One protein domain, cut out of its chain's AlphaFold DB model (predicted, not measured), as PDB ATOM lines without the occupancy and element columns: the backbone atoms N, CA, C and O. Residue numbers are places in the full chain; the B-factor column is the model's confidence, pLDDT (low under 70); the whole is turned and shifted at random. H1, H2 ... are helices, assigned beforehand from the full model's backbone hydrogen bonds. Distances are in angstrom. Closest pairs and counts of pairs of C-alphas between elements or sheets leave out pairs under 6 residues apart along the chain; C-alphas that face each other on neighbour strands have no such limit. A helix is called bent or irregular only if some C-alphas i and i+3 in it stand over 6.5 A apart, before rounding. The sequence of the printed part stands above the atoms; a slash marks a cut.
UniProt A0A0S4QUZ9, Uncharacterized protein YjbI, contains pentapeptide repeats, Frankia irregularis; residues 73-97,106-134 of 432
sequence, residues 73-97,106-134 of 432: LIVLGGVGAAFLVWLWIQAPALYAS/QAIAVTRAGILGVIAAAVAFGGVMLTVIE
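This is residues 73 to 97 and 106 to 134 of the 432 residues of the protein "Uncharacterized protein YjbI, contains pentapeptide repeats" of Frankia irregularis (UniProt A0A0S4QUZ9). Two long helices, H2 and H1, run nearly antiparallel and make a rod; they meet over only part of their lengths, near the end of H1 and the beginning of H2. The far part of H2, residues 123 to 134, stands free and sticks out beyond that meeting. The printed part has 54 residues, with two named helices in the order H1, H2 and no named strand, and its class is all helix. It is loose, with a radius of gyration of the C-alphas of 13.9 A, and its C-alphas span 49 by 22 by 9 A.

H2, the longest helix, takes residues 106 to 134 and measures 42.1 A from first to last C-alpha, with C-alpha 106 at (69.483, -1.803, -32.488) and C-alpha 134 at (89.986, 33.993, -40.696). H1 takes residues 73 to 94 and measures 29.0 A, beginning with C-alpha 73 at (95.899, 19.418, -29.975). H1 has a kink of 40 degrees near residue 88 and is irregular: C-alphas 89 and 92 are 7.3 A apart, and its line is a rough one.

H2 touches H1 with residues 108 to 115 alone, and H1 touches H2 with residues 84 to 92 alone. Their closest C-alphas are those of Ile 108 and Ala 91, 6.0 A apart. The two lines stand at a shallow tilt of 14 degrees and run opposite ways, with the centres 13.1 A apart. In H2 every O i to N i+4 pair is within hydrogen-bond range; in H1 16 of 18 are.

The two C-alphas farthest apart are those of Ser 97 and Glu 134, at 49.5 A. Without residues 123 to 134 the body spans 36 by 18 by 9 A. The link from H1 to H2 runs across the cut, where residues 98 to 105 are not printed; C-alphas 97 and 106 are 13.5 A apart. The mean pLDDT of the printed part is 82.8, and residue 73 is under 70.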
ATOM      1  N   LEU A  73      97.320  19.462 -29.600       67.00
ATOM      2  CA  LEU A  73      95.899  19.418 -29.975       67.00
ATOM      3  C   LEU A  73      95.658  18.612 -31.258       67.00
ATOM      4  O   LEU A  73      94.666  17.894 -31.352       67.00
ATOM      5  N   ILE A  74      96.572  18.698 -32.229       72.50
ATOM      6  CA  ILE A  74      96.506  17.920 -33.475       72.50
ATOM      7  C   ILE A  74      96.723  16.429 -33.184       72.50
ATOM      8  O   ILE A  74      95.966  15.593 -33.675       72.50
ATOM      9  N   VAL A  75      97.710  16.093 -32.344       75.44
ATOM     10  CA  VAL A  75      97.987  14.707 -31.934       75.44
ATOM     11  C   VAL A  75      96.811  14.125 -31.143       75.44
ATOM     12  O   VAL A  75      96.360  13.025 -31.451       75.44
ATOM     13  N   LEU A  76      96.255  14.875 -30.185       76.94
ATOM     14  CA  LEU A  76      95.088  14.447 -29.405       76.94
ATOM     15  C   LEU A  76      93.853  14.217 -30.295       76.94
ATOM     16  O   LEU A  76      93.156  13.215 -30.136       76.94
ATOM     17  N   GLY A  77      93.608  15.107 -31.264       77.06
ATOM     18  CA  GLY A  77      92.528  14.952 -32.243       77.06
ATOM     19  C   GLY A  77      92.701  13.715 -33.131       77.06
ATOM     20  O   GLY A  77      91.737  12.985 -33.358       77.06
ATOM     21  N   GLY A  78      93.931  13.435 -33.577       77.38
ATOM     22  CA  GLY A  78      94.255  12.240 -34.362       77.38
ATOM     23  C   GLY A  78      94.051  10.935 -33.588       77.38
ATOM     24  O   GLY A  78      93.453   9.995 -34.112       77.38
ATOM     25  N   VAL A  79      94.472  10.893 -32.320       83.50
ATOM     26  CA  VAL A  79      94.249   9.740 -31.428       83.50
ATOM     27  C   VAL A  79      92.754   9.517 -31.177       83.50
ATOM     28  O   VAL A  79      92.282   8.384 -31.254       83.50
ATOM     29  N   GLY A  80      91.988  10.589 -30.943       81.88
ATOM     30  CA  GLY A  80      90.534  10.508 -30.777       81.88
ATOM     31  C   GLY A  80      89.819   9.972 -32.021       81.88
ATOM     32  O   GLY A  80      88.957   9.102 -31.910       81.88
ATOM     33  N   ALA A  81      90.213  10.421 -33.215       81.69
ATOM     34  CA  ALA A  81      89.662   9.914 -34.471       81.69
ATOM     35  C   ALA A  81      89.971   8.419 -34.676       81.69
ATOM     36  O   ALA A  81      89.075   7.647 -35.022       81.69
ATOM     37  N   ALA A  82      91.207   7.991 -34.402       83.88
ATOM     38  CA  ALA A  82      91.598   6.583 -34.476       83.88
ATOM     39  C   ALA A  82      90.807   5.708 -33.486       83.88
ATOM     40  O   ALA A  82      90.386   4.605 -33.839       83.88
ATOM     41  N   PHE A  83      90.541   6.214 -32.278       87.00
ATOM     42  CA  PHE A  83      89.710   5.531 -31.287       87.00
ATOM     43  C   PHE A  83      88.252   5.384 -31.744       87.00
ATOM     44  O   PHE A  83      87.682   4.306 -31.608       87.00
ATOM     45  N   LEU A  84      87.656   6.423 -32.344       86.94
ATOM     46  CA  LEU A  84      86.297   6.347 -32.895       86.94
ATOM     47  C   LEU A  84      86.194   5.327 -34.040       86.94
ATOM     48  O   LEU A  84      85.212   4.591 -34.111       86.94
ATOM     49  N   VAL A  85      87.217   5.234 -34.898       85.12
ATOM     50  CA  VAL A  85      87.298   4.216 -35.962       85.12
ATOM     51  C   VAL A  85      87.453   2.811 -35.375       85.12
ATOM     52  O   VAL A  85      86.771   1.882 -35.804       85.12
ATOM     53  N   TRP A  86      88.302   2.642 -34.361       88.06
ATOM     54  CA  TRP A  86      88.440   1.369 -33.656       88.06
ATOM     55  C   TRP A  86      87.118   0.938 -33.003       88.06
ATOM     56  O   TRP A  86      86.684  -0.200 -33.182       88.06
ATOM     57  N   LEU A  87      86.429   1.861 -32.330       85.00
ATOM     58  CA  LEU A  87      85.140   1.613 -31.685       85.00
ATOM     59  C   LEU A  87      84.045   1.290 -32.715       85.00
ATOM     60  O   LEU A  87      83.205   0.429 -32.469       85.00
ATOM     61  N   TRP A  88      84.099   1.893 -33.907       88.25
ATOM     62  CA  TRP A  88      83.217   1.556 -35.029       88.25
ATOM     63  C   TRP A  88      83.376   0.105 -35.499       88.25
ATOM     64  O   TRP A  88      82.381  -0.577 -35.772       88.25
ATOM     65  N   ILE A  89      84.625  -0.360 -35.596       87.25
ATOM     66  CA  ILE A  89      84.974  -1.725 -36.009       87.25
ATOM     67  C   ILE A  89      84.603  -2.729 -34.909       87.25
ATOM     68  O   ILE A  89      84.090  -3.800 -35.218       87.25
ATOM     69  N   GLN A  90      84.815  -2.375 -33.639       87.31
ATOM     70  CA  GLN A  90      84.554  -3.246 -32.485       87.31
ATOM     71  C   GLN A  90      83.096  -3.243 -32.005       87.31
ATOM     72  O   GLN A  90      82.715  -4.122 -31.234       87.31
ATOM     73  N   ALA A  91      82.251  -2.314 -32.472       82.19
ATOM     74  CA  ALA A  91      80.842  -2.235 -32.075       82.19
ATOM     75  C   ALA A  91      80.082  -3.581 -32.170       82.19
ATOM     76  O   ALA A  91      79.387  -3.916 -31.215       82.19
ATOM     77  N   PRO A  92      80.224  -4.410 -33.226       82.44
ATOM     78  CA  PRO A  92      79.558  -5.713 -33.286       82.44
ATOM     79  C   PRO A  92      80.052  -6.708 -32.225       82.44
ATOM     80  O   PRO A  92      79.260  -7.487 -31.700       82.44
ATOM     81  N   ALA A  93      81.345  -6.668 -31.890       81.56
ATOM     82  CA  ALA A  93      81.947  -7.546 -30.890       81.56
ATOM     83  C   ALA A  93      81.520  -7.168 -29.462       81.56
ATOM     84  O   ALA A  93      81.290  -8.045 -28.632       81.56
ATOM     85  N   LEU A  94      81.339  -5.870 -29.191       79.31
ATOM     86  CA  LEU A  94      80.892  -5.357 -27.892       79.31
ATOM     87  C   LEU A  94      79.466  -5.801 -27.524       79.31
ATOM     88  O   LEU A  94      79.166  -5.975 -26.348       79.31
ATOM     89  N   TYR A  95      78.605  -6.032 -28.520       80.94
ATOM     90  CA  TYR A  95      77.214  -6.464 -28.327       80.94
ATOM     91  C   TYR A  95      76.986  -7.951 -28.657       80.94
ATOM     92  O   TYR A  95      75.847  -8.400 -28.800       80.94
ATOM     93  N   ALA A  96      78.052  -8.754 -28.743       77.19
ATOM     94  CA  ALA A  96      77.953 -10.184 -29.044       77.19
ATOM     95  C   ALA A  96      77.202 -10.992 -27.965       77.19
ATOM     96  O   ALA A  96      76.665 -12.057 -28.258       77.19
ATOM     97  N   SER A  97      77.123 -10.485 -26.730       76.69
ATOM     98  CA  SER A  97      76.451 -11.130 -25.591       76.69
ATOM     99  C   SER A  97      74.951 -10.821 -25.472       76.69
ATOM    100  O   SER A  97      74.269 -11.436 -24.656       76.69
ATOM    101  N   GLN A 106      69.856  -3.120 -33.000       81.38
ATOM    102  CA  GLN A 106      69.483  -1.803 -32.488       81.38
ATOM    103  C   GLN A 106      70.611  -1.147 -31.672       81.38
ATOM    104  O   GLN A 106      70.915   0.028 -31.886       81.38
ATOM    105  N   ALA A 107      71.296  -1.890 -30.796       79.12
ATOM    106  CA  ALA A 107      72.408  -1.364 -29.996       79.12
ATOM    107  C   ALA A 107      73.622  -0.947 -30.857       79.12
ATOM    108  O   ALA A 107      74.227   0.111 -30.630       79.12
ATOM    109  N   ILE A 108      73.943  -1.730 -31.895       81.56
ATOM    110  CA  ILE A 108      74.992  -1.392 -32.872       81.56
ATOM    111  C   ILE A 108      74.613  -0.124 -33.647       81.56
ATOM    112  O   ILE A 108      75.454   0.763 -33.820       81.56
ATOM    113  N   ALA A 109      73.355  -0.012 -34.090       80.25
ATOM    114  CA  ALA A 109      72.862   1.155 -34.818       80.25
ATOM    115  C   ALA A 109      72.933   2.436 -33.971       80.25
ATOM    116  O   ALA A 109      73.455   3.446 -34.443       80.25
ATOM    117  N   VAL A 110      72.500   2.382 -32.706       83.75
ATOM    118  CA  VAL A 110      72.575   3.515 -31.765       83.75
ATOM    119  C   VAL A 110      74.026   3.939 -31.516       83.75
ATOM    120  O   VAL A 110      74.339   5.128 -31.560       83.75
ATOM    121  N   THR A 111      74.940   2.982 -31.327       82.38
ATOM    122  CA  THR A 111      76.366   3.276 -31.096       82.38
ATOM    123  C   THR A 111      77.007   3.943 -32.313       82.38
ATOM    124  O   THR A 111      77.689   4.960 -32.179       82.38
ATOM    125  N   ARG A 112      76.750   3.423 -33.521       84.75
ATOM    126  CA  ARG A 112      77.249   4.018 -34.771       84.75
ATOM    127  C   ARG A 112      76.657   5.402 -35.027       84.75
ATOM    128  O   ARG A 112      77.395   6.303 -35.416       84.75
ATOM    129  N   ALA A 113      75.367   5.594 -34.756       80.94
ATOM    130  CA  ALA A 113      74.731   6.906 -34.833       80.94
ATOM    131  C   ALA A 113      75.381   7.910 -33.864       80.94
ATOM    132  O   ALA A 113      75.660   9.043 -34.254       80.94
ATOM    133  N   GLY A 114      75.712   7.481 -32.641       80.25
ATOM    134  CA  GLY A 114      76.454   8.289 -31.670       80.25
ATOM    135  C   GLY A 114      77.849   8.693 -32.161       80.25
ATOM    136  O   GLY A 114      78.210   9.867 -32.078       80.25
ATOM    137  N   ILE A 115      78.614   7.758 -32.742       84.38
ATOM    138  CA  ILE A 115      79.944   8.043 -33.314       84.38
ATOM    139  C   ILE A 115      79.845   9.052 -34.466       84.38
ATOM    140  O   ILE A 115      80.606  10.020 -34.493       84.38
ATOM    141  N   LEU A 116      78.894   8.866 -35.392       84.19
ATOM    142  CA  LEU A 116      78.656   9.826 -36.477       84.19
ATOM    143  C   LEU A 116      78.288  11.211 -35.932       84.19
ATOM    144  O   LEU A 116      78.782  12.211 -36.448       84.19
ATOM    145  N   GLY A 117      77.481  11.273 -34.869       83.12
ATOM    146  CA  GLY A 117      77.125  12.522 -34.194       83.12
ATOM    147  C   GLY A 117      78.341  13.270 -33.638       83.12
ATOM    148  O   GLY A 117      78.465  14.477 -33.843       83.12
ATOM    149  N   VAL A 118      79.282  12.562 -33.002       86.25
ATOM    150  CA  VAL A 118      80.529  13.155 -32.482       86.25
ATOM    151  C   VAL A 118      81.424  13.667 -33.614       86.25
ATOM    152  O   VAL A 118      81.956  14.774 -33.521       86.25
ATOM    153  N   ILE A 119      81.566  12.902 -34.701       84.19
ATOM    154  CA  ILE A 119      82.348  13.321 -35.876       84.19
ATOM    155  C   ILE A 119      81.729  14.573 -36.507       84.19
ATOM    156  O   ILE A 119      82.439  15.546 -36.762       84.19
ATOM    157  N   ALA A 120      80.409  14.584 -36.708       79.94
ATOM    158  CA  ALA A 120      79.693  15.729 -37.260       79.94
ATOM    159  C   ALA A 120      79.870  16.986 -36.391       79.94
ATOM    160  O   ALA A 120      80.154  18.062 -36.917       79.94
ATOM    161  N   ALA A 121      79.790  16.848 -35.062       84.00
ATOM    162  CA  ALA A 121      80.020  17.946 -34.127       84.00
ATOM    163  C   ALA A 121      81.465  18.478 -34.180       84.00
ATOM    164  O   ALA A 121      81.676  19.691 -34.171       84.00
ATOM    165  N   ALA A 122      82.464  17.596 -34.287       85.00
ATOM    166  CA  ALA A 122      83.868  17.990 -34.396       85.00
ATOM    167  C   ALA A 122      84.165  18.734 -35.710       85.00
ATOM    168  O   ALA A 122      84.863  19.751 -35.698       85.00
ATOM    169  N   VAL A 123      83.599  18.272 -36.831       85.62
ATOM    170  CA  VAL A 123      83.704  18.953 -38.133       85.62
ATOM    171  C   VAL A 123      83.034  20.325 -38.079       85.62
ATOM    172  O   VAL A 123      83.640  21.314 -38.491       85.62
ATOM    173  N   ALA A 124      81.828  20.410 -37.507       84.94
ATOM    174  CA  ALA A 124      81.126  21.677 -37.325       84.94
ATOM    175  C   ALA A 124      81.946  22.661 -36.471       84.94
ATOM    176  O   ALA A 124      82.131  23.814 -36.860       84.94
ATOM    177  N   PHE A 125      82.515  22.201 -35.353       87.19
ATOM    178  CA  PHE A 125      83.363  23.025 -34.489       87.19
ATOM    179  C   PHE A 125      84.657  23.475 -35.183       87.19
ATOM    180  O   PHE A 125      85.055  24.635 -35.065       87.19
ATOM    181  N   GLY A 126      85.302  22.586 -35.946       83.88
ATOM    182  CA  GLY A 126      86.478  22.914 -36.754       83.88
ATOM    183  C   GLY A 126      86.184  23.993 -37.799       83.88
ATOM    184  O   GLY A 126      86.956  24.945 -37.925       83.88
ATOM    185  N   GLY A 127      85.033  23.894 -38.476       85.56
ATOM    186  CA  GLY A 127      84.533  24.919 -39.393       85.56
ATOM    187  C   GLY A 127      84.346  26.271 -38.702       85.56
ATOM    188  O   GLY A 127      84.895  27.274 -39.156       85.56
ATOM    189  N   VAL A 128      83.672  26.301 -37.546       88.75
ATOM    190  CA  VAL A 128      83.493  27.534 -36.753       88.75
ATOM    191  C   VAL A 128      84.844  28.128 -36.334       88.75
ATOM    192  O   VAL A 128      85.074  29.322 -36.510       88.75
ATOM    193  N   MET A 129      85.785  27.321 -35.844       84.94
ATOM    194  CA  MET A 129      87.098  27.821 -35.423       84.94
ATOM    195  C   MET A 129      87.912  28.399 -36.594       84.94
ATOM    196  O   MET A 129      88.565  29.433 -36.429       84.94
ATOM    197  N   LEU A 130      87.855  27.778 -37.778       86.44
ATOM    198  CA  LEU A 130      88.468  28.319 -38.996       86.44
ATOM    199  C   LEU A 130      87.885  29.691 -39.339       86.44
ATOM    200  O   LEU A 130      88.657  30.641 -39.486       86.44
ATOM    201  N   THR A 131      86.553  29.832 -39.333       87.00
ATOM    202  CA  THR A 131      85.910  31.133 -39.593       87.00
ATOM    203  C   THR A 131      86.328  32.194 -38.574       87.00
ATOM    204  O   THR A 131      86.628  33.322 -38.958       87.00
ATOM    205  N   VAL A 132      86.461  31.858 -37.285       85.88
ATOM    206  CA  VAL A 132      86.926  32.803 -36.251       85.88
ATOM    207  C   VAL A 132      88.377  33.231 -36.491       85.88
ATOM    208  O   VAL A 132      88.713  34.404 -36.321       85.88
ATOM    209  N   ILE A 133      89.256  32.306 -36.884       84.00
ATOM    210  CA  ILE A 133      90.665  32.612 -37.177       84.00
ATOM    211  C   ILE A 133      90.782  33.500 -38.418       84.00
ATOM    212  O   ILE A 133      91.546  34.467 -38.398       84.00
ATOM    213  N   GLU A 134      90.041  33.185 -39.478       87.00
ATOM    214  CA  GLU A 134      89.986  33.993 -40.696       87.00
ATOM    215  C   GLU A 134      89.433  35.386 -40.404       87.00
ATOM    216  O   GLU A 134      90.060  36.373 -40.778       87.00
TER     217      GLU A 134